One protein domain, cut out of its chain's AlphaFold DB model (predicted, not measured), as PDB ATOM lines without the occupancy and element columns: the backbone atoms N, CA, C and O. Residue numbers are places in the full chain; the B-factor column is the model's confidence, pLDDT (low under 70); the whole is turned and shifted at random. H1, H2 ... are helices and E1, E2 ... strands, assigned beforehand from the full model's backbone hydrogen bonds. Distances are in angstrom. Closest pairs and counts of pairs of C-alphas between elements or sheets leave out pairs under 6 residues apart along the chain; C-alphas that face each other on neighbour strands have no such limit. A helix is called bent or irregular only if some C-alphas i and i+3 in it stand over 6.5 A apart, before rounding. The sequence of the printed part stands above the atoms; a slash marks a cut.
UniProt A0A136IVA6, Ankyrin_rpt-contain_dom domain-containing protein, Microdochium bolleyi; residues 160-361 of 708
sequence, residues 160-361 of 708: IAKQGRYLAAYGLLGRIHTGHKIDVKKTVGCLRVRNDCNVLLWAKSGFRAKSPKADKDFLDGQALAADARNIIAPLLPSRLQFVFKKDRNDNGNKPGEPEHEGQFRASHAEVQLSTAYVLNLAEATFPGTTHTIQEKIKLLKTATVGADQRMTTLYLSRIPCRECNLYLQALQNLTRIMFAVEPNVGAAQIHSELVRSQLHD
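Overview. This is residues 160 to 361 of the 708 residues of the protein "Ankyrin_rpt-contain_dom domain-containing protein" of Microdochium bolleyi (UniProt A0A136IVA6). A twisted sheet, E5 E4 E6 E7, is the middle layer, with H3 and H5 side by side on one face and the small sheet E1 E2 E3 partly face to face with it, away from H3. H1 and H4 cross H3, and a tail after E7 leads to H6, whose centre is the farthest of the elements from the mean of all C-alphas, at 28.5 A. The 202 printed residues run E1 E2 E3 E4 E5 H1 H2 H3 H4 E6 H5 E7 H6, mixed in class, with under half in named elements; the large sheet is mixed, the small one antiparallel. The whole is compact, with a radius of gyration of the C-alphas of 17.3 A and spans of 52 by 46 by 31 A.

Along the chain. E1, residues 160 to 163, begins at C-alpha 160 (286.982, 358.944, 373.563). E2 is 166 to 170, E3 174 to 177, E4 188 to 193, 17.7 A long, and E5 201 to 204. H1, 223 to 235, measures 18.0 A and is neither bent nor irregular, but only just: C-alphas 230 and 233 are 6.5 A apart. H2 is 263 to 266; H3, 269 to 285, measures 23.9 A; H4 is 293 to 299. E6, 311 to 316, measures 16.3 A, H5, 322 to 335, 20.1 A, and E7, 338 to 343, 15.9 A. H6, 354 to 357, ends at C-alpha 357 (276.110, 347.836, 365.313).

Arrangement. E4 is antiparallel to E5, a hairpin, with N 191 and O 201 at 2.9 A, and to E6, with N 190 and O 315 at 2.9 A. E6 and E7 are parallel, with N 314 and O 340 at 2.8 A; E6, H5, E7 form a strand-helix-strand unit, parallel strands with a helix between, its crossover right-handed. H3 and H5 touch at Val 271 and Cys 324, C-alphas 6.5 A apart, at a shallow tilt of 10 degrees, the same way. H3 touches H4, about perpendicular at 78 degrees, closest C-alphas Ala 282 and Lys 296, 5.4 A. H1 touches H2, closest C-alphas Ala 225 and Ala 266, 4.8 A. E1 E2 E3 is a meander, each strand the antiparallel neighbour of the one before, with N 161 and O 168 at 2.8 A and N 167 and O 176 at 2.9 A. The two sheets form a sandwich, two sheets face to face, their strands at 56 degrees. Every O i to N i+4 pair is within hydrogen-bond range in H3, H4 and H5; H1 has 4 of 9, and 5 of 10 O i to N i+3 pairs; H2 and H6 are too short.

Size, cuts and confidence. The C-alphas of Thr 290 and Glu 353, the two farthest apart, are 55.7 A apart. The printed part has no cut. The links E5 to H1, H1 to H2 and H4 to E6 are long. Mean pLDDT of the printed part is 77.4; residues under 70 include 246 to 261 and 344 to 361.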
ATOM      1  N   ILE A 160     287.107 357.579 374.108       71.81
ATOM      2  CA  ILE A 160     286.982 358.944 373.563       71.81
ATOM      3  C   ILE A 160     287.181 358.965 372.043       71.81
ATOM      4  O   ILE A 160     288.256 358.647 371.529       71.81
ATOM      5  N   ALA A 161     286.179 359.469 371.321       68.69
ATOM      6  CA  ALA A 161     286.184 359.635 369.872       68.69
ATOM      7  C   ALA A 161     285.994 361.096 369.413       68.69
ATOM      8  O   ALA A 161     285.462 361.956 370.118       68.69
ATOM      9  N   LYS A 162     286.417 361.370 368.171       76.31
ATOM     10  CA  LYS A 162     286.328 362.680 367.503       76.31
ATOM     11  C   LYS A 162     285.236 362.647 366.431       76.31
ATOM     12  O   LYS A 162     285.451 362.110 365.346       76.31
ATOM     13  N   GLN A 163     284.091 363.269 366.688       71.00
ATOM     14  CA  GLN A 163     282.959 363.354 365.758       71.00
ATOM     15  C   GLN A 163     282.898 364.735 365.078       71.00
ATOM     16  O   GLN A 163     281.997 365.545 365.301       71.00
ATOM     17  N   GLY A 164     283.888 365.049 364.237       74.31
ATOM     18  CA  GLY A 164     283.913 366.301 363.472       74.31
ATOM     19  C   GLY A 164     284.109 367.543 364.351       74.31
ATOM     20  O   GLY A 164     285.250 367.918 364.607       74.31
ATOM     21  N   ARG A 165     283.014 368.202 364.761       80.81
ATOM     22  CA  ARG A 165     283.013 369.325 365.728       80.81
ATOM     23  C   ARG A 165     282.720 368.898 367.171       80.81
ATOM     24  O   ARG A 165     282.680 369.756 368.043       80.81
ATOM     25  N   TYR A 166     282.468 367.616 367.415       75.56
ATOM     26  CA  TYR A 166     282.168 367.100 368.748       75.56
ATOM     27  C   TYR A 166     283.288 366.187 369.245       75.56
ATOM     28  O   TYR A 166     283.908 365.465 368.455       75.56
ATOM     29  N   LEU A 167     283.493 366.174 370.557       77.31
ATOM     30  CA  LEU A 167     284.039 365.012 371.251       77.31
ATOM     31  C   LEU A 167     282.872 364.180 371.771       77.31
ATOM     32  O   LEU A 167     281.859 364.733 372.197       77.31
ATOM     33  N   ALA A 168     283.016 362.863 371.711       69.62
ATOM     34  CA  ALA A 168     282.093 361.918 372.319       69.62
ATOM     35  C   ALA A 168     282.900 360.944 373.174       69.62
ATOM     36  O   ALA A 168     283.968 360.499 372.748       69.62
ATOM     37  N   ALA A 169     282.387 360.620 374.352       70.12
ATOM     38  CA  ALA A 169     282.855 359.514 375.163       70.12
ATOM     39  C   ALA A 169     281.794 358.405 375.134       70.12
ATOM     40  O   ALA A 169     280.597 358.675 375.262       70.12
ATOM     41  N   TYR A 170     282.236 357.171 374.913       60.50
ATOM     42  CA  TYR A 170     281.409 355.967 374.976       60.50
ATOM     43  C   TYR A 170     281.723 355.191 376.263       60.50
ATOM     44  O   TYR A 170     282.764 355.417 376.875       60.50
ATOM     45  N   GLY A 171     280.799 354.337 376.712       52.81
ATOM     46  CA  GLY A 171     280.774 353.800 378.083       52.81
ATOM     47  C   GLY A 171     280.013 354.730 379.036       52.81
ATOM     48  O   GLY A 171     279.026 354.336 379.653       52.81
ATOM     49  N   LEU A 172     280.377 356.016 379.045       53.34
ATOM     50  CA  LEU A 172     279.684 357.077 379.780       53.34
ATOM     51  C   LEU A 172     279.125 358.101 378.777       53.34
ATOM     52  O   LEU A 172     279.892 358.882 378.219       53.34
ATOM     53  N   LEU A 173     277.808 358.087 378.527       56.31
ATOM     54  CA  LEU A 173     277.169 358.947 377.518       56.31
ATOM     55  C   LEU A 173     277.422 360.440 377.791       56.31
ATOM     56  O   LEU A 173     276.739 361.062 378.600       56.31
ATOM     57  N   GLY A 174     278.401 361.003 377.085       61.06
ATOM     58  CA  GLY A 174     278.773 362.409 377.143       61.06
ATOM     59  C   GLY A 174     279.280 362.865 375.782       61.06
ATOM     60  O   GLY A 174     280.154 362.234 375.184       61.06
ATOM     61  N   ARG A 175     278.718 363.960 375.270       70.94
ATOM     62  CA  ARG A 175     279.080 364.537 373.976       70.94
ATOM     63  C   ARG A 175     279.112 366.051 374.103       70.94
ATOM     64  O   ARG A 175     278.135 366.639 374.541       70.94
ATOM     65  N   ILE A 176     280.221 366.658 373.691       80.75
ATOM     66  CA  ILE A 176     280.458 368.098 373.832       80.75
ATOM     67  C   ILE A 176     280.857 368.710 372.489       80.75
ATOM     68  O   ILE A 176     281.635 368.126 371.727       80.75
ATOM     69  N   HIS A 177     280.311 369.877 372.169       83.69
ATOM     70  CA  HIS A 177     280.600 370.631 370.962       83.69
ATOM     71  C   HIS A 177     281.789 371.572 371.176       83.69
ATOM     72  O   HIS A 177     281.839 372.384 372.097       83.69
ATOM     73  N   THR A 178     282.767 371.496 370.274       84.12
ATOM     74  CA  THR A 178     284.028 372.244 370.370       84.12
ATOM     75  C   THR A 178     284.063 373.477 369.460       84.12
ATOM     76  O   THR A 178     285.131 374.060 369.255       84.12
ATOM     77  N   GLY A 179     282.931 373.852 368.844       82.44
ATOM     78  CA  GLY A 179     282.750 374.992 367.923       82.44
ATOM     79  C   GLY A 179     283.486 374.904 366.574       82.44
ATOM     80  O   GLY A 179     283.067 375.474 365.562       82.44
ATOM     81  N   HIS A 180     284.583 374.157 366.521       79.06
ATOM     82  CA  HIS A 180     285.474 374.003 365.378       79.06
ATOM     83  C   HIS A 180     285.751 372.523 365.102       79.06
ATOM     84  O   HIS A 180     285.682 371.697 366.009       79.06
ATOM     85  N   LYS A 181     286.067 372.179 363.845       78.06
ATOM     86  CA  LYS A 181     286.403 370.796 363.485       78.06
ATOM     87  C   LYS A 181     287.750 370.412 364.104       78.06
ATOM     88  O   LYS A 181     288.739 371.113 363.900       78.06
ATOM     89  N   ILE A 182     287.779 369.295 364.820       80.88
ATOM     90  CA  ILE A 182     288.977 368.767 365.471       80.88
ATOM     91  C   ILE A 182     289.834 368.033 364.430       80.88
ATOM     92  O   ILE A 182     289.329 367.237 363.637       80.88
ATOM     93  N   ASP A 183     291.139 368.303 364.427       75.06
ATOM     94  CA  ASP A 183     292.111 367.553 363.628       75.06
ATOM     95  C   ASP A 183     292.345 366.168 364.252       75.06
ATOM     96  O   ASP A 183     292.620 366.037 365.449       75.06
ATOM     97  N   VAL A 184     292.276 365.128 363.418       72.06
ATOM     98  CA  VAL A 184     292.560 363.730 363.772       72.06
ATOM     99  C   VAL A 184     293.911 363.606 364.484       72.06
ATOM    100  O   VAL A 184     294.024 362.838 365.442       72.06
ATOM    101  N   LYS A 185     294.912 364.409 364.092       76.25
ATOM    102  CA  LYS A 185     296.260 364.390 364.675       76.25
ATOM    103  C   LYS A 185     296.360 364.950 366.096       76.25
ATOM    104  O   LYS A 185     297.374 364.675 366.738       76.25
ATOM    105  N   LYS A 186     295.378 365.699 366.611       81.62
ATOM    106  CA  LYS A 186     295.434 366.239 367.981       81.62
ATOM    107  C   LYS A 186     295.150 365.170 369.034       81.62
ATOM    108  O   LYS A 186     294.310 364.295 368.823       81.62
ATOM    109  N   THR A 187     295.825 365.261 370.177       85.00
ATOM    110  CA  THR A 187     295.402 364.534 371.379       85.00
ATOM    111  C   THR A 187     294.152 365.224 371.909       85.00
ATOM    112  O   THR A 187     294.055 366.449 371.899       85.00
ATOM    113  N   VAL A 188     293.169 364.439 372.315       88.69
ATOM    114  CA  VAL A 188     291.949 364.879 373.000       88.69
ATOM    115  C   VAL A 188     291.769 364.002 374.231       88.69
ATOM    116  O   VAL A 188     292.234 362.857 374.229       88.69
ATOM    117  N   GLY A 189     291.129 364.534 375.260       89.44
ATOM    118  CA  GLY A 189     290.941 363.830 376.521       89.44
ATOM    119  C   GLY A 189     289.877 364.483 377.385       89.44
ATOM    120  O   GLY A 189     289.406 365.584 377.075       89.44
ATOM    121  N   CYS A 190     289.516 363.817 378.471       89.00
ATOM    122  CA  CYS A 190     288.589 364.350 379.454       89.00
ATOM    123  C   CYS A 190     288.877 363.824 380.867       89.00
ATOM    124  O   CYS A 190     289.565 362.817 381.039       89.00
ATOM    125  N   LEU A 191     288.363 364.529 381.874       90.06
ATOM    126  CA  LEU A 191     288.609 364.257 383.290       90.06
ATOM    127  C   LEU A 191     287.330 363.819 384.005       90.06
ATOM    128  O   LEU A 191     286.260 364.401 383.802       90.06
ATOM    129  N   ARG A 192     287.478 362.830 384.886       83.69
ATOM    130  CA  ARG A 192     286.444 362.315 385.792       83.69
ATOM    131  C   ARG A 192     286.997 362.239 387.222       83.69
ATOM    132  O   ARG A 192     288.190 362.006 387.407       83.69
ATOM    133  N   VAL A 193     286.133 362.423 388.215       81.38
ATOM    134  CA  VAL A 193     286.417 362.194 389.645       81.38
ATOM    135  C   VAL A 193     286.013 360.758 390.015       81.38
ATOM    136  O   VAL A 193     285.089 360.216 389.410       81.38
ATOM    137  N   ARG A 194     286.705 360.110 390.964       67.94
ATOM    138  CA  ARG A 194     286.354 358.752 391.431       67.94
ATOM    139  C   ARG A 194     284.898 358.717 391.909       67.94
ATOM    140  O   ARG A 194     284.435 359.684 392.497       67.94
ATOM    141  N   ASN A 195     284.184 357.623 391.639       57.25
ATOM    142  CA  ASN A 195     282.746 357.415 391.901       57.25
ATOM    143  C   ASN A 195     281.772 358.381 391.194       57.25
ATOM    144  O   ASN A 195     280.681 357.953 390.811       57.25
ATOM    145  N   ASP A 196     282.162 359.633 390.939       62.09
ATOM    146  CA  ASP A 196     281.378 360.602 390.176       62.09
ATOM    147  C   ASP A 196     281.007 360.023 388.804       62.09
ATOM    148  O   ASP A 196     281.777 359.318 388.144       62.09
ATOM    149  N   CYS A 197     279.779 360.285 388.386       54.03
ATOM    150  CA  CYS A 197     279.151 359.665 387.237       54.03
ATOM    151  C   CYS A 197     279.193 360.530 385.976       54.03
ATOM    152  O   CYS A 197     278.605 360.124 384.975       54.03
ATOM    153  N   ASN A 198     279.868 361.679 385.982       66.12
ATOM    154  CA  ASN A 198     279.939 362.577 384.830       66.12
ATOM    155  C   ASN A 198     281.383 362.900 384.420       66.12
ATOM    156  O   ASN A 198     282.304 362.891 385.235       66.12
ATOM    157  N   VAL A 199     281.578 363.207 383.136       75.81
ATOM    158  CA  VAL A 199     282.809 363.858 382.672       75.81
ATOM    159  C   VAL A 199     282.728 365.329 383.065       75.81
ATOM    160  O   VAL A 199     281.808 366.019 382.636       75.81
ATOM    161  N   LEU A 200     283.690 365.805 383.856       82.81
ATOM    162  CA  LEU A 200     283.674 367.169 384.388       82.81
ATOM    163  C   LEU A 200     284.294 368.188 383.431       82.81
ATOM    164  O   LEU A 200     283.816 369.312 383.347       82.81
ATOM    165  N   LEU A 201     285.377 367.819 382.738       89.94
ATOM    166  CA  LEU A 201     286.168 368.732 381.904       89.94
ATOM    167  C   LEU A 201     286.648 368.029 380.629       89.94
ATOM    168  O   LEU A 201     287.051 366.866 380.678       89.94
ATOM    169  N   TRP A 202     286.679 368.751 379.506       91.75
ATOM    170  CA  TRP A 202     287.087 368.231 378.194       91.75
ATOM    171  C   TRP A 202     288.193 369.077 377.556       91.75
ATOM    172  O   TRP A 202     288.092 370.302 377.518       91.75
ATOM    173  N   ALA A 203     289.217 368.446 376.975       92.38
ATOM    174  CA  ALA A 203     290.367 369.140 376.390       92.38
ATOM    175  C   ALA A 203     290.784 368.622 375.002       92.38
ATOM    176  O   ALA A 203     290.566 367.470 374.620       92.38
ATOM    177  N   LYS A 204     291.482 369.494 374.266       91.19
ATOM    178  CA  LYS A 204     292.244 369.191 373.042       91.19
ATOM    179  C   LYS A 204     293.674 369.709 373.202       91.19
ATOM    180  O   LYS A 204     293.868 370.769 373.789       91.19
ATOM    181  N   SER A 205     294.671 369.053 372.619       88.00
ATOM    182  CA  SER A 205     296.036 369.583 372.633       88.00
ATOM    183  C   SER A 205     296.241 370.709 371.610       88.00
ATOM    184  O   SER A 205     295.714 370.685 370.491       88.00
ATOM    185  N   GLY A 206     297.058 371.699 371.961       82.44
ATOM    186  CA  GLY A 206     297.392 372.853 371.127       82.44
ATOM    187  C   GLY A 206     296.764 374.170 371.584       82.44
ATOM    188  O   GLY A 206     295.539 374.277 371.696       82.44
ATOM    189  N   PHE A 207     297.642 375.169 371.685       75.31
ATOM    190  CA  PHE A 207     297.508 376.560 372.150       75.31
ATOM    191  C   PHE A 207     296.455 377.458 371.453       75.31
ATOM    192  O   PHE A 207     296.531 378.677 371.508       75.31
ATOM    193  N   ARG A 208     295.458 376.902 370.753       81.31
ATOM    194  CA  ARG A 208     294.373 377.707 370.169       81.31
ATOM    195  C   ARG A 208     293.241 377.878 371.179       81.31
ATOM    196  O   ARG A 208     292.672 376.862 371.593       81.31
ATOM    197  N   ALA A 209     292.885 379.132 371.460       83.62
ATOM    198  CA  ALA A 209     291.739 379.525 372.278       83.62
ATOM    199  C   ALA A 209     290.434 378.784 371.933       83.62
ATOM    200  O   ALA A 209     290.244 378.243 370.831       83.62
ATOM    201  N   LYS A 210     289.527 378.770 372.907       86.62
ATOM    202  CA  LYS A 210     288.183 378.208 372.826       86.62
ATOM    203  C   LYS A 210     287.363 378.924 371.753       86.62
ATOM    204  O   LYS A 210     287.543 380.104 371.461       86.62
ATOM    205  N   SER A 211     286.444 378.189 371.135       85.31
ATOM    206  CA  SER A 211     285.480 378.792 370.217       85.31
ATOM    207  C   SER A 211     284.347 379.454 371.007       85.31
ATOM    208  O   SER A 211     283.823 378.806 371.909       85.31
ATOM    209  N   PRO A 212     283.854 380.646 370.623       85.44
ATOM    210  CA  PRO A 212     282.612 381.194 371.179       85.44
ATOM    211  C   PRO A 212     281.384 380.290 370.966       85.44
ATOM    212  O   PRO A 212     280.380 380.454 371.644       85.44
ATOM    213  N   LYS A 213     281.462 379.325 370.033       85.00
ATOM    214  CA  LYS A 213     280.449 378.279 369.802       85.00
ATOM    215  C   LYS A 213     280.811 376.924 370.444       85.00
ATOM    216  O   LYS A 213     280.421 375.891 369.904       85.00
ATOM    217  N   ALA A 214     281.629 376.898 371.498       86.50
ATOM    218  CA  ALA A 214     281.993 375.680 372.229       86.50
ATOM    219  C   ALA A 214     281.419 375.684 373.650       86.50
ATOM    220  O   ALA A 214     281.489 376.702 374.340       86.50
ATOM    221  N   ASP A 215     280.917 374.532 374.084       86.25
ATOM    222  CA  ASP A 215     280.147 374.390 375.325       86.25
ATOM    223  C   ASP A 215     281.002 374.684 376.565       86.25
ATOM    224  O   ASP A 215     282.237 374.626 376.518       86.25
ATOM    225  N   LYS A 216     280.363 375.017 377.694       85.31
ATOM    226  CA  LYS A 216     281.034 375.542 378.898       85.31
ATOM    227  C   LYS A 216     282.212 374.675 379.358       85.31
ATOM    228  O   LYS A 216     283.296 375.217 379.565       85.31
ATOM    229  N   ASP A 217     282.033 373.361 379.393       85.69
ATOM    230  CA  ASP A 217     282.974 372.417 380.017       85.69
ATOM    231  C   ASP A 217     284.119 371.981 379.076       85.69
ATOM    232  O   ASP A 217     285.015 371.221 379.452       85.69
ATOM    233  N   PHE A 218     284.123 372.500 377.840       90.62
ATOM    234  CA  PHE A 218     285.256 372.405 376.928       90.62
ATOM    235  C   PHE A 218     286.283 373.492 377.254       90.62
ATOM    236  O   PHE A 218     285.976 374.685 377.224       90.62
ATOM    237  N   LEU A 219     287.509 373.087 377.561       91.19
ATOM    238  CA  LEU A 219     288.542 373.958 378.110       91.19
ATOM    239  C   LEU A 219     289.186 374.898 377.075       91.19
ATOM    240  O   LEU A 219     289.355 374.560 375.897       91.19
ATOM    241  N   ASP A 220     289.609 376.079 377.539       89.38
ATOM    242  CA  ASP A 220     290.449 376.984 376.755       89.38
ATOM    243  C   ASP A 220     291.932 376.601 376.884       89.38
ATOM    244  O   ASP A 220     292.600 376.876 377.880       89.38
ATOM    245  N   GLY A 221     292.450 375.960 375.836       85.94
ATOM    246  CA  GLY A 221     293.842 375.513 375.767       85.94
ATOM    247  C   GLY A 221     294.880 376.601 375.475       85.94
ATOM    248  O   GLY A 221     296.054 376.260 375.345       85.94
ATOM    249  N   GLN A 222     294.482 377.869 375.333       85.62
ATOM    250  CA  GLN A 222     295.399 379.011 375.317       85.62
ATOM    251  C   GLN A 222     295.533 379.600 376.727       85.62
ATOM    252  O   GLN A 222     296.656 379.752 377.202       85.62
ATOM    253  N   ALA A 223     294.409 379.846 377.412       88.06
ATOM    254  CA  ALA A 223     294.396 380.340 378.791       88.06
ATOM    255  C   ALA A 223     295.108 379.365 379.745       88.06
ATOM    256  O   ALA A 223     296.135 379.708 380.326       88.06
ATOM    257  N   LEU A 224     294.689 378.095 379.775       89.94
ATOM    258  CA  LEU A 224     295.272 377.096 380.681       89.94
ATOM    259  C   LEU A 224     296.743 376.772 380.392       89.94
ATOM    260  O   LEU A 224     297.459 376.311 381.275       89.94
ATOM    261  N   ALA A 225     297.215 377.009 379.166       87.44
ATOM    262  CA  ALA A 225     298.630 376.882 378.818       87.44
ATOM    263  C   ALA A 225     299.465 378.099 379.272       87.44
ATOM    264  O   ALA A 225     300.690 378.003 379.373       87.44
ATOM    265  N   ALA A 226     298.829 379.237 379.568       86.19
ATOM    266  CA  ALA A 226     299.433 380.307 380.353       86.19
ATOM    267  C   ALA A 226     299.383 379.962 381.850       86.19
ATOM    268  O   ALA A 226     300.424 380.000 382.498       86.19
ATOM    269  N   ASP A 227     298.240 379.519 382.379       90.06
ATOM    270  CA  ASP A 227     298.077 379.197 383.808       90.06
ATOM    271  C   ASP A 227     299.017 378.070 384.275       90.06
ATOM    272  O   ASP A 227     299.672 378.177 385.314       90.06
ATOM    273  N   ALA A 228     299.182 377.016 383.471       88.44
ATOM    274  CA  ALA A 228     300.118 375.929 383.756       88.44
ATOM    275  C   ALA A 228     301.583 376.404 383.826       88.44
ATOM    276  O   ALA A 228     302.355 375.886 384.633       88.44
ATOM    277  N   ARG A 229     301.973 377.397 383.007       86.56
ATOM    278  CA  ARG A 229     303.333 377.975 382.992       86.56
ATOM    279  C   ARG A 229     303.546 379.031 384.077       86.56
ATOM    280  O   ARG A 229     304.623 379.078 384.657       86.56
ATOM    281  N   ASN A 230     302.539 379.860 384.341       85.81
ATOM    282  CA  ASN A 230     302.669 381.077 385.148       85.81
ATOM    283  C   ASN A 230     302.187 380.887 386.596       85.81
ATOM    284  O   ASN A 230     302.681 381.560 387.497       85.81
ATOM    285  N   ILE A 231     301.228 379.984 386.828       88.38
ATOM    286  CA  ILE A 231     300.643 379.719 388.150       88.38
ATOM    287  C   ILE A 231     301.156 378.394 388.711       88.38
ATOM    288  O   ILE A 231     301.635 378.382 389.840       88.38
ATOM    289  N   ILE A 232     301.082 377.289 387.957       89.19
ATOM    290  CA  ILE A 232     301.423 375.959 388.497       89.19
ATOM    291  C   ILE A 232     302.928 375.681 388.481       89.19
ATOM    292  O   ILE A 232     303.487 375.367 389.529       89.19
ATOM    293  N   ALA A 233     303.597 375.787 387.326       85.56
ATOM    294  CA  ALA A 233     305.009 375.406 387.198       85.56
ATOM    295  C   ALA A 233     305.957 376.074 388.228       85.56
ATOM    296  O   ALA A 233     306.796 375.354 388.771       85.56
ATOM    297  N   PRO A 234     305.807 377.366 388.601       86.62
ATOM    298  CA  PRO A 234     306.649 378.002 389.624       86.62
ATOM    299  C   PRO A 234     306.447 377.463 391.052       86.62
ATOM    300  O   PRO A 234     307.265 377.734 391.929       86.62
ATOM    301  N   LEU A 235     305.369 376.712 391.310       85.00
ATOM    302  CA  LEU A 235     305.092 376.060 392.598       85.00
ATOM    303  C   LEU A 235     305.669 374.640 392.675       85.00
ATOM    304  O   LEU A 235     305.664 374.037 393.752       85.00
ATOM    305  N   LEU A 236     306.134 374.083 391.553       82.81
ATOM    306  CA  LEU A 236     306.696 372.737 391.502       82.81
ATOM    307  C   LEU A 236     308.161 372.749 391.994       82.81
ATOM    308  O   LEU A 236     308.890 373.701 391.719       82.81
ATOM    309  N   PRO A 237     308.634 371.716 392.723       68.62
ATOM    310  CA  PRO A 237     309.927 371.785 393.408       68.62
ATOM    311  C   PRO A 237     311.123 372.015 392.473       68.62
ATOM    312  O   PRO A 237     311.386 371.211 391.577       68.62
ATOM    313  N   SER A 238     311.939 373.036 392.754       56.31
ATOM    314  CA  SER A 238     313.101 373.422 391.933       56.31
ATOM    315  C   SER A 238     314.144 372.307 391.760       56.31
ATOM    316  O   SER A 238     314.856 372.285 390.760       56.31
ATOM    317  N   ARG A 239     314.198 371.332 392.685       49.69
ATOM    318  CA  ARG A 239     315.031 370.115 392.576       49.69
ATOM    319  C   ARG A 239     314.640 369.198 391.404       49.69
ATOM    320  O   ARG A 239     315.459 368.386 390.994       49.69
ATOM    321  N   LEU A 240     313.426 369.327 390.864       49.44
ATOM    322  CA  LEU A 240     312.976 368.647 389.641       49.44
ATOM    323  C   LEU A 240     313.177 369.499 388.376       49.44
ATOM    324  O   LEU A 240     312.960 368.991 387.279       49.44
ATOM    325  N   GLN A 241     313.554 370.780 388.521       52.59
ATOM    326  CA  GLN A 241     313.668 371.768 387.439       52.59
ATOM    327  C   GLN A 241     312.502 371.695 386.436       52.59
ATOM    328  O   GLN A 241     312.721 371.606 385.225       52.59
ATOM    329  N   PHE A 242     311.253 371.691 386.928       64.12
ATOM    330  CA  PHE A 242     310.090 371.560 386.047       64.12
ATOM    331  C   PHE A 242     309.832 372.854 385.260       64.12
ATOM    332  O   PHE A 242     309.013 373.695 385.619       64.12
ATOM    333  N   VAL A 243     310.552 372.983 384.150       70.31
ATOM    334  CA  VAL A 243     310.353 373.990 383.112       70.31
ATOM    335  C   VAL A 243     309.844 373.269 381.870       70.31
ATOM    336  O   VAL A 243     310.421 372.263 381.440       70.31
ATOM    337  N   PHE A 244     308.775 373.782 381.260       75.62
ATOM    338  CA  PHE A 244     308.337 373.319 379.946       75.62
ATOM    339  C   PHE A 244     309.400 373.705 378.908       75.62
ATOM    340  O   PHE A 244     309.430 374.831 378.426       75.62
ATOM    341  N   LYS A 245     310.309 372.771 378.605       70.38
ATOM    342  CA  LYS A 245     311.439 372.994 377.690       70.38
ATOM    343  C   LYS A 245     310.972 373.465 376.311       70.38
ATOM    344  O   LYS A 245     310.012 372.911 375.777       70.38
ATOM    345  N   LYS A 246     311.723 374.396 375.719       66.94
ATOM    346  CA  LYS A 246     311.576 374.836 374.328       66.94
ATOM    347  C   LYS A 246     311.458 373.660 373.360       66.94
ATOM    348  O   LYS A 246     312.307 372.766 373.349       66.94
ATOM    349  N   ASP A 247     310.432 373.684 372.521       65.56
ATOM    350  CA  ASP A 247     310.185 372.684 371.488       65.56
ATOM    351  C   ASP A 247     310.270 373.324 370.094       65.56
ATOM    352  O   ASP A 247     309.843 374.458 369.882       65.56
ATOM    353  N   ARG A 248     310.767 372.588 369.091       59.66
ATOM    354  CA  ARG A 248     310.812 373.064 367.691       59.66
ATOM    355  C   ARG A 248     309.411 373.402 367.147       59.66
ATOM    356  O   ARG A 248     309.275 374.158 366.180       59.66
ATOM    357  N   ASN A 249     308.377 372.840 367.772       63.94
ATOM    358  CA  ASN A 249     306.979 373.074 367.446       63.94
ATOM    359  C   ASN A 249     306.363 374.315 368.121       63.94
ATOM    360  O   ASN A 249     305.305 374.728 367.651       63.94
ATOM    361  N   ASP A 250     306.996 374.931 369.137       64.75
ATOM    362  CA  ASP A 250     306.478 376.136 369.825       64.75
ATOM    363  C   ASP A 250     306.204 377.264 368.809       64.75
ATOM    364  O   ASP A 250     305.068 377.708 368.645       64.75
ATOM    365  N   ASN A 251     307.221 377.639 368.022       63.41
ATOM    366  CA  ASN A 251     307.140 378.721 367.027       63.41
ATOM    367  C   ASN A 251     306.920 378.211 365.588       63.41
ATOM    368  O   ASN A 251     307.130 378.943 364.618       63.41
ATOM    369  N   GLY A 252     306.519 376.946 365.411       60.59
ATOM    370  CA  GLY A 252     306.225 376.370 364.093       60.59
ATOM    371  C   GLY A 252     307.399 376.421 363.102       60.59
ATOM    372  O   GLY A 252     307.201 376.777 361.943       60.59
ATOM    373  N   ASN A 253     308.610 376.063 363.549       62.34
ATOM    374  CA  ASN A 253     309.900 376.211 362.843       62.34
ATOM    375  C   ASN A 253     310.424 377.651 362.637       62.34
ATOM    376  O   ASN A 253     311.478 377.804 362.022       62.34
ATOM    377  N   LYS A 254     309.762 378.699 363.142       63.16
ATOM    378  CA  LYS A 254     310.376 380.039 363.232       63.16
ATOM    379  C   LYS A 254     311.361 380.117 364.416       63.16
ATOM    380  O   LYS A 254     311.285 379.265 365.304       63.16
ATOM    381  N   PRO A 255     312.243 381.137 364.473       61.84
ATOM    382  CA  PRO A 255     312.978 381.479 365.692       61.84
ATOM    383  C   PRO A 255     312.050 381.584 366.911       61.84
ATOM    384  O   PRO A 255     310.907 382.035 366.803       61.84
ATOM    385  N   GLY A 256     312.535 381.097 368.054       61.53
ATOM    386  CA  GLY A 256     311.746 380.933 369.273       61.53
ATOM    387  C   GLY A 256     311.863 382.112 370.230       61.53
ATOM    388  O   GLY A 256     312.767 382.102 371.070       61.53
ATOM    389  N   GLU A 257     310.936 383.067 370.136       66.12
ATOM    390  CA  GLU A 257     310.799 384.178 371.091       66.12
ATOM    391  C   GLU A 257     310.647 383.674 372.543       66.12
ATOM    392  O   GLU A 257     310.012 382.634 372.752       66.12
ATOM    393  N   PRO A 258     311.165 384.386 373.566       66.75
ATOM    394  CA  PRO A 258     311.125 383.920 374.959       66.75
ATOM    395  C   PRO A 258     309.708 383.660 375.495       66.75
ATOM    396  O   PRO A 258     309.469 382.669 376.178       66.75
ATOM    397  N   GLU A 259     308.740 384.505 375.133       64.44
ATOM    398  CA  GLU A 259     307.329 384.396 375.550       64.44
ATOM    399  C   GLU A 259     306.646 383.081 375.102       64.44
ATOM    400  O   GLU A 259     305.683 382.604 375.727       64.44
ATOM    401  N   HIS A 260     307.163 382.484 374.022       66.81
ATOM    402  CA  HIS A 260     306.654 381.265 373.404       66.81
ATOM    403  C   HIS A 260     307.257 379.982 373.990       66.81
ATOM    404  O   HIS A 260     306.760 378.892 373.706       66.81
ATOM    405  N   GLU A 261     308.271 380.088 374.853       69.50
ATOM    406  CA  GLU A 261     308.955 378.920 375.398       69.50
ATOM    407  C   GLU A 261     308.002 378.007 376.190       69.50
ATOM    408  O   GLU A 261     307.267 378.437 377.092       69.50
ATOM    409  N   GLY A 262     307.974 376.731 375.793       71.75
ATOM    410  CA  GLY A 262     307.195 375.688 376.447       71.75
ATOM    411  C   GLY A 262     305.692 375.717 376.166       71.75
ATOM    412  O   GLY A 262     304.977 374.858 376.692       71.75
ATOM    413  N   GLN A 263     305.185 376.658 375.357       74.62
ATOM    414  CA  GLN A 263     303.749 376.794 375.081       74.62
ATOM    415  C   GLN A 263     303.143 375.522 374.475       74.62
ATOM    416  O   GLN A 263     302.049 375.114 374.871       74.62
ATOM    417  N   PHE A 264     303.841 374.852 373.552       75.88
ATOM    418  CA  PHE A 264     303.363 373.623 372.919       75.88
ATOM    419  C   PHE A 264     303.106 372.535 373.965       75.88
ATOM    420  O   PHE A 264     302.025 371.942 373.983       75.88
ATOM    421  N   ARG A 265     304.064 372.341 374.880       79.06
ATOM    422  CA  ARG A 265     304.039 371.310 375.928       79.06
ATOM    423  C   ARG A 265     303.051 371.639 377.046       79.06
ATOM    424  O   ARG A 265     302.314 370.756 377.472       79.06
ATOM    425  N   ALA A 266     302.955 372.906 377.448       84.25
ATOM    426  CA  ALA A 266     301.902 373.374 378.348       84.25
ATOM    427  C   ALA A 266     300.497 373.212 377.728       84.25
ATOM    428  O   ALA A 266     299.528 372.943 378.431       84.25
ATOM    429  N   SER A 267     300.387 373.289 376.396       86.38
ATOM    430  CA  SER A 267     299.142 373.040 375.664       86.38
ATOM    431  C   SER A 267     298.822 371.555 375.416       86.38
ATOM    432  O   SER A 267     297.920 371.249 374.634       86.38
ATOM    433  N   HIS A 268     299.505 370.605 376.060       89.81
ATOM    434  CA  HIS A 268     299.070 369.203 376.074       89.81
ATOM    435  C   HIS A 268     297.729 369.052 376.830       89.81
ATOM    436  O   HIS A 268     297.388 369.866 377.687       89.81
ATOM    437  N   ALA A 269     296.911 368.061 376.462       91.00
ATOM    438  CA  ALA A 269     295.547 367.923 376.996       91.00
ATOM    439  C   ALA A 269     295.562 367.506 378.478       91.00
ATOM    440  O   ALA A 269     294.756 367.961 379.280       91.00
ATOM    441  N   GLU A 270     296.546 366.691 378.825       92.25
ATOM    442  CA  GLU A 270     296.895 366.169 380.138       92.25
ATOM    443  C   GLU A 270     297.215 367.304 381.120       92.25
ATOM    444  O   GLU A 270     296.712 367.338 382.245       92.25
ATOM    445  N   VAL A 271     297.997 368.283 380.650       92.06
ATOM    446  CA  VAL A 271     298.373 369.485 381.401       92.06
ATOM    447  C   VAL A 271     297.158 370.392 381.577       92.06
ATOM    448  O   VAL A 271     296.887 370.813 382.696       92.06
ATOM    449  N   GLN A 272     296.379 370.641 380.517       93.69
ATOM    450  CA  GLN A 272     295.154 371.450 380.597       93.69
ATOM    451  C   GLN A 272     294.135 370.886 381.599       93.69
ATOM    452  O   GLN A 272     293.659 371.627 382.454       93.69
ATOM    453  N   LEU A 273     293.811 369.589 381.515       94.38
ATOM    454  CA  LEU A 273     292.796 368.949 382.365       94.38
ATOM    455  C   LEU A 273     293.178 368.985 383.847       94.38
ATOM    456  O   LEU A 273     292.370 369.390 384.680       94.38
ATOM    457  N   SER A 274     294.414 368.597 384.169       94.50
ATOM    458  CA  SER A 274     294.909 368.584 385.551       94.50
ATOM    459  C   SER A 274     295.074 369.993 386.132       94.50
ATOM    460  O   SER A 274     294.696 370.224 387.278       94.50
ATOM    461  N   THR A 275     295.545 370.956 385.331       94.50
ATOM    462  CA  THR A 275     295.637 372.376 385.723       94.50
ATOM    463  C   THR A 275     294.260 372.958 386.030       94.50
ATOM    464  O   THR A 275     294.056 373.493 387.115       94.50
ATOM    465  N   ALA A 276     293.298 372.802 385.114       95.00
ATOM    466  CA  ALA A 276     291.936 373.300 385.301       95.00
ATOM    467  C   ALA A 276     291.257 372.673 386.525       95.00
ATOM    468  O   ALA A 276     290.605 373.377 387.289       95.00
ATOM    469  N   TYR A 277     291.444 371.368 386.754       95.19
ATOM    470  CA  TYR A 277     290.882 370.707 387.929       95.19
ATOM    471  C   TYR A 277     291.457 371.252 389.240       95.19
ATOM    472  O   TYR A 277     290.694 371.572 390.147       95.19
ATOM    473  N   VAL A 278     292.782 371.414 389.335       95.00
ATOM    474  CA  VAL A 278     293.427 371.946 390.548       95.00
ATOM    475  C   VAL A 278     293.041 373.402 390.810       95.00
ATOM    476  O   VAL A 278     292.803 373.747 391.964       95.00
ATOM    477  N   LEU A 279     292.934 374.242 389.776       94.38
ATOM    478  CA  LEU A 279     292.484 375.632 389.918       94.38
ATOM    479  C   LEU A 279     291.028 375.698 390.401       94.38
ATOM    480  O   LEU A 279     290.762 376.275 391.453       94.38
ATOM    481  N   ASN A 280     290.110 375.020 389.703       93.38
ATOM    482  CA  ASN A 280     288.691 374.981 390.068       93.38
ATOM    483  C   ASN A 280     288.483 374.434 391.492       93.38
ATOM    484  O   ASN A 280     287.659 374.952 392.243       93.38
ATOM    485  N   LEU A 281     289.237 373.401 391.885       92.81
ATOM    486  CA  LEU A 281     289.159 372.815 393.221       92.81
ATOM    487  C   LEU A 281     289.785 373.724 394.293       92.81
ATOM    488  O   LEU A 281     289.254 373.793 395.399       92.81
ATOM    489  N   ALA A 282     290.863 374.455 393.987       93.25
ATOM    490  CA  ALA A 282     291.453 375.443 394.896       93.25
ATOM    491  C   ALA A 282     290.481 376.604 395.177       93.25
ATOM    492  O   ALA A 282     290.350 377.031 396.324       93.25
ATOM    493  N   GLU A 283     289.763 377.081 394.158       92.25
ATOM    494  CA  GLU A 283     288.735 378.115 394.314       92.25
ATOM    495  C   GLU A 283     287.499 377.595 395.061       92.25
ATOM    496  O   GLU A 283     287.029 378.253 395.988       92.25
ATOM    497  N   ALA A 284     287.016 376.392 394.728       90.56
ATOM    498  CA  ALA A 284     285.855 375.780 395.377       90.56
ATOM    499  C   ALA A 284     286.110 375.354 396.837       90.56
ATOM    500  O   ALA A 284     285.185 375.380 397.646       90.56
ATOM    501  N   THR A 285     287.348 374.987 397.192       91.12
ATOM    502  CA  THR A 285     287.731 374.654 398.580       91.12
ATOM    503  C   THR A 285     287.914 375.910 399.436       91.12
ATOM    504  O   THR A 285     287.685 375.871 400.643       91.12
ATOM    505  N   PHE A 286     288.308 377.035 398.829       90.94
ATOM    506  CA  PHE A 286     288.614 378.286 399.531       90.94
ATOM    507  C   PHE A 286     287.875 379.504 398.929       90.94
ATOM    508  O   PHE A 286     288.522 380.472 398.494       90.94
ATOM    509  N   PRO A 287     286.525 379.488 398.903       87.81
ATOM    510  CA  PRO A 287     285.723 380.595 398.394       87.81
ATOM    511  C   PRO A 287     285.870 381.830 399.291       87.81
ATOM    512  O   PRO A 287     285.990 381.718 400.509       87.81
ATOM    513  N   GLY A 288     285.882 383.024 398.695       82.44
ATOM    514  CA  GLY A 288     285.928 384.301 399.423       82.44
ATOM    515  C   GLY A 288     287.220 384.612 400.199       82.44
ATOM    516  O   GLY A 288     287.364 385.729 400.686       82.44
ATOM    517  N   THR A 289     288.175 383.682 400.310       85.81
ATOM    518  CA  THR A 289     289.429 383.921 401.045       85.81
ATOM    519  C   THR A 289     290.378 384.853 400.287       85.81
ATOM    520  O   THR A 289     290.503 384.762 399.062       85.81
ATOM    521  N   THR A 290     291.086 385.699 401.043       88.75
ATOM    522  CA  THR A 290     292.075 386.691 400.574       88.75
ATOM    523  C   THR A 290     293.386 386.089 400.058       88.75
ATOM    524  O   THR A 290     294.167 386.796 399.427       88.75
ATOM    525  N   HIS A 291     293.627 384.801 400.310       88.06
ATOM    526  CA  HIS A 291     294.801 384.065 399.837       88.06
ATOM    527  C   HIS A 291     294.984 384.161 398.320       88.06
ATOM    528  O   HIS A 291     294.019 384.023 397.563       88.06
ATOM    529  N   THR A 292     296.229 384.294 397.852       92.19
ATOM    530  CA  THR A 292     296.509 384.180 396.412       92.19
ATOM    531  C   THR A 292     296.165 382.776 395.906       92.19
ATOM    532  O   THR A 292     296.216 381.795 396.652       92.19
ATOM    533  N   ILE A 293     295.858 382.631 394.612       90.06
ATOM    534  CA  ILE A 293     295.575 381.312 394.019       90.06
ATOM    535  C   ILE A 293     296.729 380.316 394.253       90.06
ATOM    536  O   ILE A 293     296.494 379.138 394.517       90.06
ATOM    537  N   GLN A 294     297.977 380.801 394.275       91.19
ATOM    538  CA  GLN A 294     299.169 380.006 394.573       91.19
ATOM    539  C   GLN A 294     299.212 379.485 396.021       91.19
ATOM    540  O   GLN A 294     299.678 378.368 396.256       91.19
ATOM    541  N   GLU A 295     298.721 380.255 396.996       90.12
ATOM    542  CA  GLU A 295     298.524 379.788 398.374       90.12
ATOM    543  C   GLU A 295     297.386 378.769 398.457       90.12
ATOM    544  O   GLU A 295     297.583 377.702 399.035       90.12
ATOM    545  N   LYS A 296     296.234 379.037 397.822       93.19
ATOM    546  CA  LYS A 296     295.088 378.105 397.794       93.19
ATOM    547  C   LYS A 296     295.506 376.724 397.269       93.19
ATOM    548  O   LYS A 296     295.192 375.711 397.891       93.19
ATOM    549  N   ILE A 297     296.311 376.674 396.202       93.25
ATOM    550  CA  ILE A 297     296.882 375.429 395.652       93.25
ATOM    551  C   ILE A 297     297.810 374.719 396.656       93.25
ATOM    552  O   ILE A 297     297.735 373.498 396.794       93.25
ATOM    553  N   LYS A 298     298.672 375.449 397.380       91.44
ATOM    554  CA  LYS A 298     299.541 374.867 398.427       91.44
ATOM    555  C   LYS A 298     298.719 374.301 399.595       91.44
ATOM    556  O   LYS A 298     299.028 373.217 400.090       91.44
ATOM    557  N   LEU A 299     297.657 374.999 400.000       92.75
ATOM    558  CA  LEU A 299     296.763 374.599 401.091       92.75
ATOM    559  C   LEU A 299     295.936 373.341 400.762       92.75
ATOM    560  O   LEU A 299     295.605 372.585 401.674       92.75
ATOM    561  N   LEU A 300     295.689 373.023 399.480       92.62
ATOM    562  CA  LEU A 300     295.055 371.751 399.082       92.62
ATOM    563  C   LEU A 300     295.794 370.507 399.615       92.62
ATOM    564  O   LEU A 300     295.175 369.454 399.761       92.62
ATOM    565  N   LYS A 301     297.088 370.598 399.957       92.06
ATOM    566  CA  LYS A 301     297.870 369.485 400.529       92.06
ATOM    567  C   LYS A 301     297.401 369.037 401.920       92.06
ATOM    568  O   LYS A 301     297.590 367.872 402.287       92.06
ATOM    569  N   THR A 302     296.830 369.958 402.694       91.31
ATOM    570  CA  THR A 302     296.365 369.750 404.076       91.31
ATOM    571  C   THR A 302     294.855 369.926 404.233       91.31
ATOM    572  O   THR A 302     294.301 369.456 405.220       91.31
ATOM    573  N   ALA A 303     294.179 370.541 403.258       89.19
ATOM    574  CA  ALA A 303     292.735 370.746 403.257       89.19
ATOM    575  C   ALA A 303     291.913 369.445 403.348       89.19
ATOM    576  O   ALA A 303     292.252 368.417 402.749       89.19
ATOM    577  N   THR A 304     290.756 369.527 404.004       84.75
ATOM    578  CA  THR A 304     289.716 368.489 404.020       84.75
ATOM    579  C   THR A 304     288.928 368.472 402.704       84.75
ATOM    580  O   THR A 304     287.765 368.861 402.645       84.75
ATOM    581  N   VAL A 305     289.594 368.041 401.633       83.94
ATOM    582  CA  VAL A 305     288.991 367.722 400.326       83.94
ATOM    583  C   VAL A 305     288.413 366.306 400.382       83.94
ATOM    584  O   VAL A 305     289.037 365.424 400.979       83.94
ATOM    585  N   GLY A 306     287.254 366.073 399.755       75.06
ATOM    586  CA  GLY A 306     286.602 364.760 399.745       75.06
ATOM    587  C   GLY A 306     287.506 363.663 399.169       75.06
ATOM    588  O   GLY A 306     288.249 363.905 398.216       75.06
ATOM    589  N   ALA A 307     287.448 362.451 399.733       71.06
ATOM    590  CA  ALA A 307     288.334 361.347 399.346       71.06
ATOM    591  C   ALA A 307     288.281 361.045 397.837       71.06
ATOM    592  O   ALA A 307     289.316 360.839 397.207       71.06
ATOM    593  N   ASP A 308     287.087 361.123 397.250       74.19
ATOM    594  CA  ASP A 308     286.870 360.929 395.819       74.19
ATOM    595  C   ASP A 308     287.455 362.068 394.973       74.19
ATOM    596  O   ASP A 308     288.132 361.806 393.986       74.19
ATOM    597  N   GLN A 309     287.325 363.328 395.401       82.50
ATOM    598  CA  GLN A 309     287.945 364.487 394.735       82.50
ATOM    599  C   GLN A 309     289.486 364.446 394.766       82.50
ATOM    600  O   GLN A 309     290.147 365.090 393.952       82.50
ATOM    601  N   ARG A 310     290.086 363.666 395.676       86.69
ATOM    602  CA  ARG A 310     291.534 363.400 395.679       86.69
ATOM    603  C   ARG A 310     291.965 362.314 394.692       86.69
ATOM    604  O   ARG A 310     293.169 362.136 394.516       86.69
ATOM    605  N   MET A 311     291.041 361.617 394.035       83.31
ATOM    606  CA  MET A 311     291.329 360.589 393.036       83.31
ATOM    607  C   MET A 311     290.615 360.913 391.721       83.31
ATOM    608  O   MET A 311     289.396 360.820 391.609       83.31
ATOM    609  N   THR A 312     291.381 361.288 390.702       87.00
ATOM    610  CA  THR A 312     290.848 361.648 389.380       87.00
ATOM    611  C   THR A 312     291.443 360.776 388.286       87.00
ATOM    612  O   THR A 312     292.583 360.320 388.393       87.00
ATOM    613  N   THR A 313     290.675 360.566 387.221       85.81
ATOM    614  CA  THR A 313     291.070 359.756 386.067       85.81
ATOM    615  C   THR A 313     291.061 360.623 384.812       85.81
ATOM    616  O   THR A 313     290.041 361.221 384.449       85.81
ATOM    617  N   LEU A 314     292.218 360.703 384.154       89.19
ATOM    618  CA  LEU A 314     292.434 361.360 382.873       89.19
ATOM    619  C   LEU A 314     292.294 360.330 381.753       89.19
ATOM    620  O   LEU A 314     293.225 359.570 381.489       89.19
ATOM    621  N   TYR A 315     291.159 360.327 381.065       86.62
ATOM    622  CA  TYR A 315     290.973 359.485 379.886       86.62
ATOM    623  C   TYR A 315     291.504 360.225 378.660       86.62
ATOM    624  O   TYR A 315     291.141 361.379 378.406       86.62
ATOM    625  N   LEU A 316     292.382 359.581 377.897       86.62
ATOM    626  CA  LEU A 316     293.125 360.216 376.809       86.62
ATOM    627  C   LEU A 316     293.027 359.402 375.523       86.62
ATOM    628  O   LEU A 316     293.052 358.181 375.537       86.62
ATOM    629  N   SER A 317     293.013 360.071 374.373       82.56
ATOM    630  CA  SER A 317     293.095 359.403 373.056       82.56
ATOM    631  C   SER A 317     294.510 358.939 372.663       82.56
ATOM    632  O   SER A 317     294.695 358.437 371.553       82.56
ATOM    633  N   ARG A 318     295.518 359.157 373.524       81.94
ATOM    634  CA  ARG A 318     296.923 358.734 373.369       81.94
ATOM    635  C   ARG A 318     297.605 358.595 374.732       81.94
ATOM    636  O   ARG A 318     297.140 359.171 375.707       81.94
ATOM    637  N   ILE A 319     298.735 357.890 374.753       81.81
ATOM    638  CA  ILE A 319     299.656 357.829 375.896       81.81
ATOM    639  C   ILE A 319     300.282 359.224 376.129       81.81
ATOM    640  O   ILE A 319     300.704 359.848 375.148       81.81
ATOM    641  N   PRO A 320     300.366 359.713 377.383       85.50
ATOM    642  CA  PRO A 320     301.046 360.965 377.724       85.50
ATOM    643  C   PRO A 320     302.553 360.916 377.429       85.50
ATOM    644  O   PRO A 320     303.189 359.867 377.528       85.50
ATOM    645  N   CYS A 321     303.163 362.067 377.126       84.44
ATOM    646  CA  CYS A 321     304.623 362.151 377.035       84.44
ATOM    647  C   CYS A 321     305.280 362.176 378.430       84.44
ATOM    648  O   CYS A 321     304.640 362.499 379.436       84.44
ATOM    649  N   ARG A 322     306.582 361.863 378.495       84.00
ATOM    650  CA  ARG A 322     307.350 361.767 379.752       84.00
ATOM    651  C   ARG A 322     307.225 363.030 380.612       84.00
ATOM    652  O   ARG A 322     307.109 362.938 381.828       84.00
ATOM    653  N   GLU A 323     307.234 364.199 379.985       83.31
ATOM    654  CA  GLU A 323     307.144 365.494 380.654       83.31
ATOM    655  C   GLU A 323     305.740 365.779 381.206       83.31
ATOM    656  O   GLU A 323     305.629 366.392 382.264       83.31
ATOM    657  N   CYS A 324     304.676 365.278 380.568       87.25
ATOM    658  CA  CYS A 324     303.328 365.320 381.140       87.25
ATOM    659  C   CYS A 324     303.221 364.417 382.375       87.25
ATOM    660  O   CYS A 324     302.660 364.841 383.380       87.25
ATOM    661  N   ASN A 325     303.820 363.223 382.356       87.44
ATOM    662  CA  ASN A 325     303.837 362.350 383.538       87.44
ATOM    663  C   ASN A 325     304.619 362.977 384.704       87.44
ATOM    664  O   ASN A 325     304.149 362.946 385.839       87.44
ATOM    665  N   LEU A 326     305.761 363.617 384.427       86.88
ATOM    666  CA  LEU A 326     306.514 364.377 385.435       86.88
ATOM    667  C   LEU A 326     305.710 365.565 385.995       86.88
ATOM    668  O   LEU A 326     305.774 365.819 387.196       86.88
ATOM    669  N   TYR A 327     304.918 366.254 385.163       89.38
ATOM    670  CA  TYR A 327     304.008 367.317 385.612       89.38
ATOM    671  C   TYR A 327     302.939 366.784 386.571       89.38
ATOM    672  O   TYR A 327     302.786 367.311 387.671       89.38
ATOM    673  N   LEU A 328     302.242 365.705 386.190       91.19
ATOM    674  CA  LEU A 328     301.194 365.085 387.007       91.19
ATOM    675  C   LEU A 328     301.743 364.588 388.354       91.19
ATOM    676  O   LEU A 328     301.151 364.861 389.395       91.19
ATOM    677  N   GLN A 329     302.916 363.947 388.358       89.31
ATOM    678  CA  GLN A 329     303.598 363.510 389.584       89.31
ATOM    679  C   GLN A 329     304.009 364.689 390.480       89.31
ATOM    680  O   GLN A 329     303.855 364.633 391.701       89.31
ATOM    681  N   ALA A 330     304.527 365.779 389.907       89.38
ATOM    682  CA  ALA A 330     304.888 366.970 390.675       89.38
ATOM    683  C   ALA A 330     303.642 367.663 391.266       89.38
ATOM    684  O   ALA A 330     303.653 368.063 392.431       89.38
ATOM    685  N   LEU A 331     302.546 367.728 390.502       91.19
ATOM    686  CA  LEU A 331     301.264 368.296 390.922       91.19
ATOM    687  C   LEU A 331     300.583 367.457 392.019       91.19
ATOM    688  O   LEU A 331     300.075 368.018 392.993       91.19
ATOM    689  N   GLN A 332     300.655 366.127 391.930       92.06
ATOM    690  CA  GLN A 332     300.229 365.196 392.982       92.06
ATOM    691  C   GLN A 332     301.025 365.410 394.278       92.06
ATOM    692  O   GLN A 332     300.442 365.483 395.360       92.06
ATOM    693  N   ASN A 333     302.347 365.583 394.189       90.00
ATOM    694  CA  ASN A 333     303.199 365.861 395.351       90.00
ATOM    695  C   ASN A 333     302.948 367.247 395.979       90.00
ATOM    696  O   ASN A 333     303.152 367.424 397.187       90.00
ATOM    697  N   LEU A 334     302.488 368.220 395.185       90.50
ATOM    698  CA  LEU A 334     302.076 369.544 395.656       90.50
ATOM    699  C   LEU A 334     300.709 369.511 396.360       90.50
ATOM    700  O   LEU A 334     300.578 370.108 397.420       90.50
ATOM    701  N   THR A 335     299.717 368.801 395.815       93.19
ATOM    702  CA  THR A 335     298.294 368.934 396.210       93.19
ATOM    703  C   THR A 335     297.692 367.733 396.948       93.19
ATOM    704  O   THR A 335     296.624 367.855 397.548       93.19
ATOM    705  N   ARG A 336     298.343 366.559 396.905       91.38
ATOM    706  CA  ARG A 336     297.744 365.247 397.239       91.38
ATOM    707  C   ARG A 336     296.447 364.959 396.458       91.38
ATOM    708  O   ARG A 336     295.479 364.446 397.020       91.38
ATOM    709  N   ILE A 337     296.431 365.296 395.170       92.31
ATOM    710  CA  ILE A 337     295.417 364.854 394.202       92.31
ATOM    711  C   ILE A 337     296.095 363.870 393.249       92.31
ATOM    712  O   ILE A 337     297.115 364.192 392.642       92.31
ATOM    713  N   MET A 338     295.561 362.658 393.152       89.06
ATOM    714  CA  MET A 338     296.037 361.625 392.240       89.06
ATOM    715  C   MET A 338     295.395 361.792 390.864       89.06
ATOM    716  O   MET A 338     294.182 361.989 390.752       89.06
ATOM    717  N   PHE A 339     296.219 361.660 389.826       91.00
ATOM    718  CA  PHE A 339     295.800 361.621 388.429       91.00
ATOM    719  C   PHE A 339     296.148 360.243 387.860       91.00
ATOM    720  O   PHE A 339     297.261 360.029 387.378       91.00
ATOM    721  N   ALA A 340     295.205 359.304 387.939       86.06
ATOM    722  CA  ALA A 340     295.253 358.091 387.130       86.06
ATOM    723  C   ALA A 340     295.121 358.482 385.650       86.06
ATOM    724  O   ALA A 340     294.462 359.476 385.328       86.06
ATOM    725  N   VAL A 341     295.752 357.736 384.745       86.62
ATOM    726  CA  VAL A 341     295.758 358.061 383.314       86.62
ATOM    727  C   VAL A 341     295.389 356.827 382.514       86.62
ATOM    728  O   VAL A 341     296.168 355.882 382.469       86.62
ATOM    729  N   GLU A 342     294.252 356.899 381.825       81.94
ATOM    730  CA  GLU A 342     293.716 355.828 380.987       81.94
ATOM    731  C   GLU A 342     293.854 356.197 379.502       81.94
ATOM    732  O   GLU A 342     293.001 356.891 378.924       81.94
ATOM    733  N   PRO A 343     294.963 355.806 378.850       75.12
ATOM    734  CA  PRO A 343     295.144 356.019 377.429       75.12
ATOM    735  C   PRO A 343     294.360 354.975 376.625       75.12
ATOM    736  O   PRO A 343     294.573 353.774 376.739       75.12
ATOM    737  N   ASN A 344     293.523 355.444 375.705       66.75
ATOM    738  CA  ASN A 344     292.829 354.635 374.706       66.75
ATOM    739  C   ASN A 344     293.807 354.117 373.627       66.75
ATOM    740  O   ASN A 344     293.779 354.546 372.466       66.75
ATOM    741  N   VAL A 345     294.711 353.210 374.009       47.12
ATOM    742  CA  VAL A 345     295.737 352.613 373.137       47.12
ATOM    743  C   VAL A 345     295.093 351.608 372.177       47.12
ATOM    744  O   VAL A 345     295.081 350.407 372.400       47.12
ATOM    745  N   GLY A 346     294.532 352.132 371.089       37.53
ATOM    746  CA  GLY A 346     293.887 351.351 370.027       37.53
ATOM    747  C   GLY A 346     292.784 352.127 369.310       37.53
ATOM    748  O   GLY A 346     292.642 352.031 368.093       37.53
ATOM    749  N   ALA A 347     292.083 353.021 370.018       40.00
ATOM    750  CA  ALA A 347     290.944 353.770 369.476       40.00
ATOM    751  C   ALA A 347     291.302 354.819 368.395       40.00
ATOM    752  O   ALA A 347     290.425 355.514 367.876       40.00
ATOM    753  N   ALA A 348     292.584 354.944 368.028       35.22
ATOM    754  CA  ALA A 348     293.084 355.893 367.031       35.22
ATOM    755  C   ALA A 348     292.408 355.748 365.652       35.22
ATOM    756  O   ALA A 348     292.301 356.740 364.925       35.22
ATOM    757  N   GLN A 349     291.920 354.547 365.322       38.09
ATOM    758  CA  GLN A 349     291.001 354.283 364.213       38.09
ATOM    759  C   GLN A 349     289.944 353.235 364.609       38.09
ATOM    760  O   GLN A 349     289.975 352.112 364.115       38.09
ATOM    761  N   ILE A 350     288.948 353.605 365.427       37.59
ATOM    762  CA  ILE A 350     287.678 352.847 365.453       37.59
ATOM    763  C   ILE A 350     286.914 353.147 364.156       37.59
ATOM    764  O   ILE A 350     286.025 353.999 364.092       37.59
ATOM    765  N   HIS A 351     287.339 352.478 363.089       34.12
ATOM    766  CA  HIS A 351     286.642 352.410 361.817       34.12
ATOM    767  C   HIS A 351     285.742 351.165 361.804       34.12
ATOM    768  O   HIS A 351     286.197 350.075 362.126       34.12
ATOM    769  N   SER A 352     284.505 351.350 361.335       44.75
ATOM    770  CA  SER A 352     283.577 350.279 360.916       44.75
ATOM    771  C   SER A 352     282.912 349.423 362.012       44.75
ATOM    772  O   SER A 352     283.256 349.471 363.189       44.75
ATOM    773  N   GLU A 353     281.864 348.714 361.576       29.19
ATOM    774  CA  GLU A 353     281.030 347.726 362.279       29.19
ATOM    775  C   GLU A 353     280.838 347.849 363.800       29.19
ATOM    776  O   GLU A 353     279.818 348.406 364.190       29.19
ATOM    777  N   LEU A 354     281.715 347.310 364.662       33.59
ATOM    778  CA  LEU A 354     281.387 347.058 366.082       33.59
ATOM    779  C   LEU A 354     280.950 348.329 366.840       33.59
ATOM    780  O   LEU A 354     279.953 348.314 367.558       33.59
ATOM    781  N   VAL A 355     281.642 349.449 366.577       39.34
ATOM    782  CA  VAL A 355     281.296 350.824 367.002       39.34
ATOM    783  C   VAL A 355     279.834 351.224 366.698       39.34
ATOM    784  O   VAL A 355     279.193 351.999 367.398       39.34
ATOM    785  N   ARG A 356     279.327 350.752 365.554       34.94
ATOM    786  CA  ARG A 356     278.043 351.139 364.950       34.94
ATOM    787  C   ARG A 356     276.923 350.154 365.254       34.94
ATOM    788  O   ARG A 356     275.842 350.603 365.615       34.94
ATOM    789  N   SER A 357     277.155 348.851 365.119       35.06
ATOM    790  CA  SER A 357     276.110 347.836 365.313       35.06
ATOM    791  C   SER A 357     275.575 347.824 366.744       35.06
ATOM    792  O   SER A 357     274.377 347.679 366.937       35.06
ATOM    793  N   GLN A 358     276.423 348.075 367.746       38.34
ATOM    794  CA  GLN A 358     275.996 348.128 369.151       38.34
ATOM    795  C   GLN A 358     275.334 349.456 369.570       38.34
ATOM    796  O   GLN A 358     274.793 349.536 370.674       38.34
ATOM    797  N   LEU A 359     275.374 350.493 368.721       38.16
ATOM    798  CA  LEU A 359     274.838 351.833 369.016       38.16
ATOM    799  C   LEU A 359     273.710 352.289 368.076       38.16
ATOM    800  O   LEU A 359     273.052 353.278 368.385       38.16
ATOM    801  N   HIS A 360     273.462 351.606 366.954       34.47
ATOM    802  CA  HIS A 360     272.402 351.992 366.011       34.47
ATOM    803  C   HIS A 360     270.979 351.776 366.551       34.47
ATOM    804  O   HIS A 360     270.070 352.482 366.121       34.47
ATOM    805  N   ASP A 361     270.804 350.862 367.510       31.09
ATOM    806  CA  ASP A 361     269.499 350.502 368.089       31.09
ATOM    807  C   ASP A 361     269.047 351.428 369.238       31.09
ATOM    808  O   ASP A 361     267.980 351.224 369.814       31.09
TER     809      ASP A 361